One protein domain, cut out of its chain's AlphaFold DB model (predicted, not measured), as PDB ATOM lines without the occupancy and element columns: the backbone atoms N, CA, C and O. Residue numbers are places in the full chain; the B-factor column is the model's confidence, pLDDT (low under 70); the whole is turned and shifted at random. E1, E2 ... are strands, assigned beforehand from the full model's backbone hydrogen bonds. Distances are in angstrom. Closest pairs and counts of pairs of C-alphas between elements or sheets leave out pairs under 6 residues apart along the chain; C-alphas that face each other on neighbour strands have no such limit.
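This is residues 50 to 118 and 134 to 144 of the 475 residues of the protein "Hypothetical protein" of Symbiodinium microadriaticum (UniProt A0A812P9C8). With little regular structure, the domain is a loose rod of small antiparallel strand pairs: hairpins E1-E2 and E3-E4 toward one end, hairpin E5-E6 and pair E7-E8 toward the other. The 80 printed residues include eight named strands, E1 to E8 along the chain, with 27 residues, and no named helix: all strand. The radius of gyration of the C-alphas is 15.7 A, the spans 53 by 21 by 19 A.

E3, residues 71 to 74, and E4, residues 79 to 82, form a hairpin; N 72 and O 81 are 2.9 A apart. In hairpin E1, residues 50 to 52, and E2, residues 60 to 63, N 50 and O 62 are 2.8 A apart. The closest C-alphas of E2 and E3, Phe 62 and Leu 71, are 7.0 A apart. In hairpin E5, residues 93 to 95, and E6, residues 102 to 104, N 94 and O 103 are 2.8 A apart. E7, residues 113 to 115, and E8, residues 136 to 138, are antiparallel; N 113 and O 138 are 2.8 A apart.

E2 measures 10.3 A. E1 begins at C-alpha 50, (-18.239, -37.982, -33.928); E8 ends at C-alpha 138, (0.812, -41.299, -22.893).

Residues 119 to 133 are not printed; C-alphas 118 and 134 are 9.0 A apart. Residues 54 to 58 and 118 have pLDDT under 70.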
ATOM      1  N   SER A  50     -17.346 -37.009 -33.287       88.75
ATOM      2  CA  SER A  50     -18.239 -37.982 -33.928       88.75
ATOM      3  C   SER A  50     -19.357 -38.395 -32.983       88.75
ATOM      4  O   SER A  50     -19.224 -38.319 -31.763       88.75
ATOM      5  N   PHE A  51     -20.471 -38.844 -33.549       85.62
ATOM      6  CA  PHE A  51     -21.595 -39.385 -32.793       85.62
ATOM      7  C   PHE A  51     -21.396 -40.885 -32.537       85.62
ATOM      8  O   PHE A  51     -21.043 -41.622 -33.456       85.62
ATOM      9  N   SER A  52     -21.635 -41.361 -31.312       82.00
ATOM     10  CA  SER A  52     -21.676 -42.797 -30.988       82.00
ATOM     11  C   SER A  52     -22.918 -43.140 -30.176       82.00
ATOM     12  O   SER A  52     -23.273 -42.441 -29.230       82.00
ATOM     13  N   VAL A  53     -23.552 -44.261 -30.528       77.88
ATOM     14  CA  VAL A  53     -24.726 -44.830 -29.842       77.88
ATOM     15  C   VAL A  53     -24.365 -45.733 -28.653       77.88
ATOM     16  O   VAL A  53     -25.257 -46.263 -28.000       77.88
ATOM     17  N   GLN A  54     -23.074 -45.916 -28.346       65.75
ATOM     18  CA  GLN A  54     -22.610 -46.907 -27.358       65.75
ATOM     19  C   GLN A  54     -22.926 -46.578 -25.888       65.75
ATOM     20  O   GLN A  54     -22.744 -47.442 -25.033       65.75
ATOM     21  N   PHE A  55     -23.429 -45.384 -25.562       56.25
ATOM     22  CA  PHE A  55     -23.700 -44.976 -24.180       56.25
ATOM     23  C   PHE A  55     -25.207 -44.994 -23.863       56.25
ATOM     24  O   PHE A  55     -25.886 -43.977 -23.931       56.25
ATOM     25  N   GLY A  56     -25.742 -46.164 -23.500       53.62
ATOM     26  CA  GLY A  56     -27.003 -46.260 -22.743       53.62
ATOM     27  C   GLY A  56     -28.292 -45.823 -23.457       53.62
ATOM     28  O   GLY A  56     -29.212 -45.360 -22.792       53.62
ATOM     29  N   GLY A  57     -28.382 -45.962 -24.784       57.88
ATOM     30  CA  GLY A  57     -29.626 -45.725 -25.540       57.88
ATOM     31  C   GLY A  57     -29.867 -44.276 -25.977       57.88
ATOM     32  O   GLY A  57     -30.744 -44.028 -26.803       57.88
ATOM     33  N   HIS A  58     -29.041 -43.331 -25.523       64.00
ATOM     34  CA  HIS A  58     -29.014 -41.956 -26.017       64.00
ATOM     35  C   HIS A  58     -27.631 -41.696 -26.606       64.00
ATOM     36  O   HIS A  58     -26.661 -41.496 -25.880       64.00
ATOM     37  N   GLY A  59     -27.512 -41.778 -27.933       72.81
ATOM     38  CA  GLY A  59     -26.229 -41.527 -28.579       72.81
ATOM     39  C   GLY A  59     -25.725 -40.111 -28.293       72.81
ATOM     40  O   GLY A  59     -26.516 -39.186 -28.102       72.81
ATOM     41  N   GLY A  60     -24.405 -39.949 -28.247       84.75
ATOM     42  CA  GLY A  60     -23.783 -38.673 -27.929       84.75
ATOM     43  C   GLY A  60     -22.526 -38.383 -28.730       84.75
ATOM     44  O   GLY A  60     -21.921 -39.276 -29.325       84.75
ATOM     45  N   CYS A  61     -22.150 -37.106 -28.755       87.44
ATOM     46  CA  CYS A  61     -20.938 -36.646 -29.423       87.44
ATOM     47  C   CYS A  61     -19.706 -36.849 -28.533       87.44
ATOM     48  O   CYS A  61     -19.723 -36.502 -27.351       87.44
ATOM     49  N   PHE A  62     -18.622 -37.357 -29.116       87.50
ATOM     50  CA  PHE A  62     -17.315 -37.519 -28.477       87.50
ATOM     51  C   PHE A  62     -16.214 -36.991 -29.402       87.50
ATOM     52  O   PHE A  62     -16.348 -37.072 -30.621       87.50
ATOM     53  N   CYS A  63     -15.126 -36.456 -28.843       89.56
ATOM     54  CA  CYS A  63     -13.999 -36.006 -29.658       89.56
ATOM     55  C   CYS A  63     -13.330 -37.187 -30.379       89.56
ATOM     56  O   CYS A  63     -13.124 -38.256 -29.798       89.56
ATOM     57  N   ASN A  64     -12.994 -36.975 -31.650       90.88
ATOM     58  CA  ASN A  64     -12.325 -37.940 -32.512       90.88
ATOM     59  C   ASN A  64     -10.918 -38.273 -32.004       90.88
ATOM     60  O   ASN A  64     -10.343 -37.584 -31.162       90.88
ATOM     61  N   PHE A  65     -10.337 -39.340 -32.548       89.31
ATOM     62  CA  PHE A  65      -8.949 -39.715 -32.293       89.31
ATOM     63  C   PHE A  65      -7.991 -38.538 -32.572       89.31
ATOM     64  O   PHE A  65      -8.030 -37.958 -33.655       89.31
ATOM     65  N   GLY A  66      -7.167 -38.168 -31.583       89.69
ATOM     66  CA  GLY A  66      -6.270 -37.004 -31.649       89.69
ATOM     67  C   GLY A  66      -6.881 -35.662 -31.247       89.69
ATOM     68  O   GLY A  66      -6.178 -34.652 -31.199       89.69
ATOM     69  N   PHE A  67      -8.173 -35.629 -30.928       92.12
ATOM     70  CA  PHE A  67      -8.863 -34.433 -30.467       92.12
ATOM     71  C   PHE A  67      -9.271 -34.578 -29.005       92.12
ATOM     72  O   PHE A  67      -9.746 -35.626 -28.567       92.12
ATOM     73  N   SER A  68      -9.124 -33.499 -28.248       90.19
ATOM     74  CA  SER A  68      -9.552 -33.425 -26.857       90.19
ATOM     75  C   SER A  68     -10.364 -32.158 -26.619       90.19
ATOM     76  O   SER A  68     -10.255 -31.175 -27.351       90.19
ATOM     77  N   GLY A  69     -11.253 -32.209 -25.635       88.00
ATOM     78  CA  GLY A  69     -12.174 -31.120 -25.350       88.00
ATOM     79  C   GLY A  69     -13.378 -31.600 -24.556       88.00
ATOM     80  O   GLY A  69     -13.672 -32.795 -24.505       88.00
ATOM     81  N   LEU A  70     -14.068 -30.657 -23.920       86.81
ATOM     82  CA  LEU A  70     -15.288 -30.934 -23.174       86.81
ATOM     83  C   LEU A  70     -16.501 -30.669 -24.070       86.81
ATOM     84  O   LEU A  70     -16.710 -29.538 -24.507       86.81
ATOM     85  N   LEU A  71     -17.318 -31.696 -24.302       85.62
ATOM     86  CA  LEU A  71     -18.611 -31.564 -24.970       85.62
ATOM     87  C   LEU A  71     -19.733 -31.716 -23.947       85.62
ATOM     88  O   LEU A  71     -19.801 -32.716 -23.233       85.62
ATOM     89  N   ARG A  72     -20.633 -30.733 -23.884       86.06
ATOM     90  CA  ARG A  72     -21.794 -30.746 -22.989       86.06
ATOM     91  C   ARG A  72     -23.075 -30.604 -23.794       86.06
ATOM     92  O   ARG A  72     -23.220 -29.660 -24.563       86.06
ATOM     93  N   TRP A  73     -24.015 -31.524 -23.599       82.81
ATOM     94  CA  TRP A  73     -25.347 -31.406 -24.185       82.81
ATOM     95  C   TRP A  73     -26.095 -30.217 -23.571       82.81
ATOM     96  O   TRP A  73     -26.183 -30.106 -22.346       82.81
ATOM     97  N   ASP A  74     -26.617 -29.329 -24.414       83.69
ATOM     98  CA  ASP A  74     -27.504 -28.243 -24.014       83.69
ATOM     99  C   ASP A  74     -28.952 -28.617 -24.369       83.69
ATOM    100  O   ASP A  74     -29.341 -28.500 -25.538       83.69
ATOM    101  N   PRO A  75     -29.766 -29.051 -23.387       79.62
ATOM    102  CA  PRO A  75     -31.137 -29.484 -23.638       79.62
ATOM    103  C   PRO A  75     -32.036 -28.340 -24.115       79.62
ATOM    104  O   PRO A  75     -33.000 -28.595 -24.825       79.62
ATOM    105  N   SER A  76     -31.715 -27.086 -23.770       82.88
ATOM    106  CA  SER A  76     -32.503 -25.921 -24.186       82.88
ATOM    107  C   SER A  76     -32.295 -25.564 -25.659       82.88
ATOM    108  O   SER A  76     -33.211 -25.089 -26.322       82.88
ATOM    109  N   GLY A  77     -31.093 -25.824 -26.181       81.25
ATOM    110  CA  GLY A  77     -30.720 -25.535 -27.564       81.25
ATOM    111  C   GLY A  77     -30.729 -26.746 -28.495       81.25
ATOM    112  O   GLY A  77     -30.399 -26.583 -29.668       81.25
ATOM    113  N   GLY A  78     -31.019 -27.951 -27.988       82.06
ATOM    114  CA  GLY A  78     -30.991 -29.191 -28.773       82.06
ATOM    115  C   GLY A  78     -29.643 -29.467 -29.456       82.06
ATOM    116  O   GLY A  78     -29.612 -30.057 -30.538       82.06
ATOM    117  N   ARG A  79     -28.531 -28.999 -28.869       85.00
ATOM    118  CA  ARG A  79     -27.185 -29.074 -29.463       85.00
ATOM    119  C   ARG A  79     -26.098 -29.309 -28.419       85.00
ATOM    120  O   ARG A  79     -26.241 -28.934 -27.258       85.00
ATOM    121  N   TYR A  80     -24.968 -29.866 -28.845       83.00
ATOM    122  CA  TYR A  80     -23.765 -29.914 -28.014       83.00
ATOM    123  C   TYR A  80     -23.073 -28.543 -27.988       83.00
ATOM    124  O   TYR A  80     -22.859 -27.926 -29.030       83.00
ATOM    125  N   ARG A  81     -22.715 -28.068 -26.791       87.75
ATOM    126  CA  ARG A  81     -21.806 -26.935 -26.561       87.75
ATOM    127  C   ARG A  81     -20.402 -27.447 -26.236       87.75
ATOM    128  O   ARG A  81     -20.252 -28.525 -25.663       87.75
ATOM    129  N   GLY A  82     -19.398 -26.636 -26.555       88.81
ATOM    130  CA  GLY A  82     -17.982 -26.977 -26.412       88.81
ATOM    131  C   GLY A  82     -17.290 -27.114 -27.765       88.81
ATOM    132  O   GLY A  82     -17.906 -26.904 -28.810       88.81
ATOM    133  N   ALA A  83     -16.005 -27.447 -27.738       90.88
ATOM    134  CA  ALA A  83     -15.197 -27.656 -28.932       90.88
ATOM    135  C   ALA A  83     -14.218 -28.805 -28.694       90.88
ATOM    136  O   ALA A  83     -13.724 -28.982 -27.580       90.88
ATOM    137  N   CYS A  84     -13.941 -29.564 -29.749       91.44
ATOM    138  CA  CYS A  84     -12.850 -30.523 -29.775       91.44
ATOM    139  C   CYS A  84     -11.665 -29.863 -30.475       91.44
ATOM    140  O   CYS A  84     -11.751 -29.493 -31.643       91.44
ATOM    141  N   THR A  85     -10.561 -29.705 -29.758       92.94
ATOM    142  CA  THR A  85      -9.315 -29.143 -30.283       92.94
ATOM    143  C   THR A  85      -8.312 -30.255 -30.535       92.94
ATOM    144  O   THR A  85      -8.236 -31.214 -29.763       92.94
ATOM    145  N   GLN A  86      -7.536 -30.147 -31.615       91.81
ATOM    146  CA  GLN A  86      -6.459 -31.096 -31.874       91.81
ATOM    147  C   GLN A  86      -5.457 -31.037 -30.720       91.81
ATOM    148  O   GLN A  86      -5.014 -29.962 -30.317       91.81
ATOM    149  N   THR A  87      -5.129 -32.198 -30.164       92.69
ATOM    150  CA  THR A  87      -4.184 -32.274 -29.053       92.69
ATOM    151  C   THR A  87      -2.771 -32.264 -29.621       92.69
ATOM    152  O   THR A  87      -2.464 -33.111 -30.461       92.69
ATOM    153  N   PRO A  88      -1.904 -31.325 -29.207       93.25
ATOM    154  CA  PRO A  88      -0.541 -31.288 -29.705       93.25
ATOM    155  C   PRO A  88       0.230 -32.529 -29.246       93.25
ATOM    156  O   PRO A  88       0.053 -33.022 -28.130       93.25
ATOM    157  N   CYS A  89       1.110 -33.016 -30.116       92.25
ATOM    158  CA  CYS A  89       2.027 -34.092 -29.779       92.25
ATOM    159  C   CYS A  89       2.976 -33.671 -28.635       92.25
ATOM    160  O   CYS A  89       3.416 -32.516 -28.603       92.25
ATOM    161  N   PRO A  90       3.310 -34.573 -27.693       92.62
ATOM    162  CA  PRO A  90       4.184 -34.249 -26.566       92.62
ATOM    163  C   PRO A  90       5.612 -33.899 -27.023       92.62
ATOM    164  O   PRO A  90       6.043 -34.227 -28.131       92.62
ATOM    165  N   GLY A  91       6.384 -33.231 -26.162       90.69
ATOM    166  CA  GLY A  91       7.766 -32.847 -26.469       90.69
ATOM    167  C   GLY A  91       8.626 -34.035 -26.927       90.69
ATOM    168  O   GLY A  91       8.518 -35.136 -26.398       90.69
ATOM    169  N   GLY A  92       9.476 -33.822 -27.937       86.19
ATOM    170  CA  GLY A  92      10.338 -34.881 -28.488       86.19
ATOM    171  C   GLY A  92       9.646 -35.837 -29.467       86.19
ATOM    172  O   GLY A  92      10.280 -36.784 -29.929       86.19
ATOM    173  N   THR A  93       8.388 -35.576 -29.830       92.19
ATOM    174  CA  THR A  93       7.660 -36.315 -30.872       92.19
ATOM    175  C   THR A  93       7.354 -35.436 -32.089       92.19
ATOM    176  O   THR A  93       7.588 -34.223 -32.086       92.19
ATOM    177  N   VAL A  94       6.892 -36.061 -33.168       90.81
ATOM    178  CA  VAL A  94       6.387 -35.427 -34.387       90.81
ATOM    179  C   VAL A  94       4.998 -35.993 -34.710       90.81
ATOM    180  O   VAL A  94       4.772 -37.179 -34.452       90.81
ATOM    181  N   PRO A  95       4.069 -35.179 -35.247       91.81
ATOM    182  CA  PRO A  95       2.764 -35.665 -35.686       91.81
ATOM    183  C   PRO A  95       2.891 -36.768 -36.734       91.81
ATOM    184  O   PRO A  95       3.765 -36.715 -37.601       91.81
ATOM    185  N   GLY A  96       2.026 -37.770 -36.622       88.06
ATOM    186  CA  GLY A  96       1.879 -38.831 -37.603       88.06
ATOM    187  C   GLY A  96       0.971 -38.451 -38.764       88.06
ATOM    188  O   GLY A  96       0.671 -37.278 -38.986       88.06
ATOM    189  N   HIS A  97       0.532 -39.459 -39.519       88.75
ATOM    190  CA  HIS A  97      -0.363 -39.224 -40.651       88.75
ATOM    191  C   HIS A  97      -1.778 -38.855 -40.181       88.75
ATOM    192  O   HIS A  97      -2.453 -38.045 -40.814       88.75
ATOM    193  N   TYR A  98      -2.205 -39.402 -39.038       87.44
ATOM    194  CA  TYR A  98      -3.496 -39.109 -38.419       87.44
ATOM    195  C   TYR A  98      -3.339 -38.238 -37.164       87.44
ATOM    196  O   TYR A  98      -2.341 -38.319 -36.453       87.44
ATOM    197  N   ALA A  99      -4.359 -37.433 -36.841       83.19
ATOM    198  CA  ALA A  99      -4.312 -36.448 -35.750       83.19
ATOM    199  C   ALA A  99      -4.005 -37.029 -34.354       83.19
ATOM    200  O   ALA A  99      -3.558 -36.293 -33.478       83.19
ATOM    201  N   GLY A 100      -4.267 -38.322 -34.127       86.44
ATOM    202  CA  GLY A 100      -3.967 -39.015 -32.867       86.44
ATOM    203  C   GLY A 100      -2.733 -39.912 -32.922       86.44
ATOM    204  O   GLY A 100      -2.540 -40.729 -32.026       86.44
ATOM    205  N   GLU A 101      -1.911 -39.794 -33.961       91.50
ATOM    206  CA  GLU A 101      -0.617 -40.461 -34.036       91.50
ATOM    207  C   GLU A 101       0.496 -39.465 -33.733       91.50
ATOM    208  O   GLU A 101       0.564 -38.384 -34.317       91.50
ATOM    209  N   CYS A 102       1.402 -39.853 -32.841       91.69
ATOM    210  CA  CYS A 102       2.649 -39.140 -32.611       91.69
ATOM    211  C   CYS A 102       3.791 -40.154 -32.624       91.69
ATOM    212  O   CYS A 102       3.699 -41.214 -32.006       91.69
ATOM    213  N   PHE A 103       4.883 -39.810 -33.299       89.56
ATOM    214  CA  PHE A 103       6.080 -40.642 -33.392       89.56
ATOM    215  C   PHE A 103       7.246 -39.963 -32.691       89.56
ATOM    216  O   PHE A 103       7.382 -38.743 -32.746       89.56
ATOM    217  N   CYS A 104       8.121 -40.731 -32.048       88.50
ATOM    218  CA  CYS A 104       9.336 -40.162 -31.479       88.50
ATOM    219  C   CYS A 104      10.203 -39.536 -32.573       88.50
ATOM    220  O   CYS A 104      10.418 -40.124 -33.633       88.50
ATOM    221  N   ARG A 105      10.713 -38.328 -32.315       85.94
ATOM    222  CA  ARG A 105      11.658 -37.681 -33.221       85.94
ATOM    223  C   ARG A 105      12.951 -38.502 -33.219       85.94
ATOM    224  O   ARG A 105      13.493 -38.741 -32.135       85.94
ATOM    225  N   PRO A 106      13.486 -38.904 -34.386       73.44
ATOM    226  CA  PRO A 106      14.775 -39.574 -34.436       73.44
ATOM    227  C   PRO A 106      15.850 -38.744 -33.714       73.44
ATOM    228  O   PRO A 106      15.874 -37.520 -33.870       73.44
ATOM    229  N   PRO A 107      16.732 -39.376 -32.922       76.00
ATOM    230  CA  PRO A 107      16.936 -40.822 -32.787       76.00
ATOM    231  C   PRO A 107      16.235 -41.474 -31.590       76.00
ATOM    232  O   PRO A 107      16.638 -42.550 -31.146       76.00
ATOM    233  N   SER A 108      15.240 -40.812 -31.014       84.06
ATOM    234  CA  SER A 108      14.513 -41.373 -29.886       84.06
ATOM    235  C   SER A 108      13.578 -42.487 -30.347       84.06
ATOM    236  O   SER A 108      12.968 -42.409 -31.414       84.06
ATOM    237  N   ILE A 109      13.454 -43.513 -29.517       83.12
ATOM    238  CA  ILE A 109      12.478 -44.586 -29.651       83.12
ATOM    239  C   ILE A 109      11.489 -44.519 -28.493       83.12
ATOM    240  O   ILE A 109      11.761 -43.947 -27.442       83.12
ATOM    241  N   GLY A 110      10.320 -45.103 -28.686       85.81
ATOM    242  CA  GLY A 110       9.255 -45.082 -27.699       85.81
ATOM    243  C   GLY A 110       7.923 -45.351 -28.369       85.81
ATOM    244  O   GLY A 110       7.809 -45.301 -29.595       85.81
ATOM    245  N   HIS A 111       6.921 -45.658 -27.558       87.00
ATOM    246  CA  HIS A 111       5.570 -45.904 -28.035       87.00
ATOM    247  C   HIS A 111       4.630 -44.891 -27.389       87.00
ATOM    248  O   HIS A 111       4.387 -44.938 -26.183       87.00
ATOM    249  N   ILE A 112       4.140 -43.954 -28.199       89.88
ATOM    250  CA  ILE A 112       3.207 -42.919 -27.767       89.88
ATOM    251  C   ILE A 112       1.797 -43.409 -28.077       89.88
ATOM    252  O   ILE A 112       1.446 -43.643 -29.229       89.88
ATOM    253  N   VAL A 113       0.992 -43.587 -27.035       91.56
ATOM    254  CA  VAL A 113      -0.367 -44.115 -27.129       91.56
ATOM    255  C   VAL A 113      -1.359 -43.016 -26.815       91.56
ATOM    256  O   VAL A 113      -1.302 -42.395 -25.755       91.56
ATOM    257  N   TRP A 114      -2.321 -42.822 -27.706       88.12
ATOM    258  CA  TRP A 114      -3.501 -42.024 -27.415       88.12
ATOM    259  C   TRP A 114      -4.416 -42.774 -26.443       88.12
ATOM    260  O   TRP A 114      -4.920 -43.853 -26.768       88.12
ATOM    261  N   ARG A 115      -4.666 -42.214 -25.257       87.56
ATOM    262  CA  ARG A 115      -5.651 -42.763 -24.317       87.56
ATOM    263  C   ARG A 115      -6.815 -41.800 -24.174       87.56
ATOM    264  O   ARG A 115      -6.637 -40.620 -23.881       87.56
ATOM    265  N   ARG A 116      -8.032 -42.321 -24.347       79.38
ATOM    266  CA  ARG A 116      -9.229 -41.622 -23.873       79.38
ATOM    267  C   ARG A 116      -9.217 -41.671 -22.352       79.38
ATOM    268  O   ARG A 116      -8.902 -42.716 -21.788       79.38
ATOM    269  N   ALA A 117      -9.550 -40.563 -21.699       70.56
ATOM    270  CA  ALA A 117      -9.753 -40.603 -20.264       70.56
ATOM    271  C   ALA A 117     -10.913 -41.555 -19.977       70.56
ATOM    272  O   ALA A 117     -12.031 -41.354 -20.462       70.56
ATOM    273  N   GLU A 118     -10.637 -42.607 -19.215       63.72
ATOM    274  CA  GLU A 118     -11.691 -43.448 -18.679       63.72
ATOM    275  C   GLU A 118     -12.571 -42.560 -17.806       63.72
ATOM    276  O   GLU A 118     -12.105 -41.935 -16.847       63.72
ATOM    277  N   VAL A 134     -10.513 -35.581 -20.336       76.94
ATOM    278  CA  VAL A 134      -9.728 -35.109 -21.478       76.94
ATOM    279  C   VAL A 134      -8.812 -36.237 -21.958       76.94
ATOM    280  O   VAL A 134      -7.990 -36.736 -21.195       76.94
ATOM    281  N   ALA A 135      -8.973 -36.667 -23.209       81.94
ATOM    282  CA  ALA A 135      -8.061 -37.622 -23.832       81.94
ATOM    283  C   ALA A 135      -6.661 -37.006 -23.999       81.94
ATOM    284  O   ALA A 135      -6.541 -35.828 -24.333       81.94
ATOM    285  N   SER A 136      -5.613 -37.799 -23.780       87.62
ATOM    286  CA  SER A 136      -4.224 -37.339 -23.852       87.62
ATOM    287  C   SER A 136      -3.285 -38.422 -24.376       87.62
ATOM    288  O   SER A 136      -3.566 -39.623 -24.314       87.62
ATOM    289  N   PHE A 137      -2.133 -37.990 -24.883       88.81
ATOM    290  CA  PHE A 137      -1.032 -38.881 -25.227       88.81
ATOM    291  C   PHE A 137      -0.317 -39.374 -23.965       88.81
ATOM    292  O   PHE A 137      -0.042 -38.596 -23.055       88.81
ATOM    293  N   HIS A 138       0.004 -40.664 -23.930       89.81
ATOM    294  CA  HIS A 138       0.812 -41.299 -22.893       89.81
ATOM    295  C   HIS A 138       2.008 -42.014 -23.514       89.81
ATOM    296  O   HIS A 138       1.883 -42.635 -24.567       89.81
ATOM    297  N   GLY A 139       3.136 -41.988 -22.816       87.50
ATOM    298  CA  GLY A 139       4.386 -42.602 -23.252       87.50
ATOM    299  C   GLY A 139       5.524 -41.593 -23.238       87.50
ATOM    300  O   GLY A 139       5.303 -40.388 -23.135       87.50
ATOM    301  N   GLU A 140       6.744 -42.103 -23.346       90.38
ATOM    302  CA  GLU A 140       7.957 -41.297 -23.353       90.38
ATOM    303  C   GLU A 140       8.847 -41.727 -24.515       90.38
ATOM    304  O   GLU A 140       8.899 -42.903 -24.887       90.38
ATOM    305  N   CYS A 141       9.544 -40.753 -25.090       88.44
ATOM    306  CA  CYS A 141      10.577 -41.001 -26.077       88.44
ATOM    307  C   CYS A 141      11.922 -41.043 -25.370       88.44
ATOM    308  O   CYS A 141      12.403 -40.026 -24.873       88.44
ATOM    309  N   VAL A 142      12.542 -42.214 -25.362       86.81
ATOM    310  CA  VAL A 142      13.881 -42.417 -24.819       86.81
ATOM    311  C   VAL A 142      14.890 -42.434 -25.955       86.81
ATOM    312  O   VAL A 142      14.624 -42.930 -27.049       86.81
ATOM    313  N   LEU A 143      16.067 -41.868 -25.717       82.50
ATOM    314  CA  LEU A 143      17.157 -41.953 -26.681       82.50
ATOM    315  C   LEU A 143      17.545 -43.419 -26.870       82.50
ATOM    316  O   LEU A 143      17.768 -44.125 -25.887       82.50
ATOM    317  N   LEU A 144      17.645 -43.866 -28.123       83.62
ATOM    318  CA  LEU A 144      18.094 -45.221 -28.399       83.62
ATOM    319  C   LEU A 144      19.529 -45.408 -27.869       83.62
ATOM    320  O   LEU A 144      20.420 -44.651 -28.277       83.62
TER     321      LEU A 144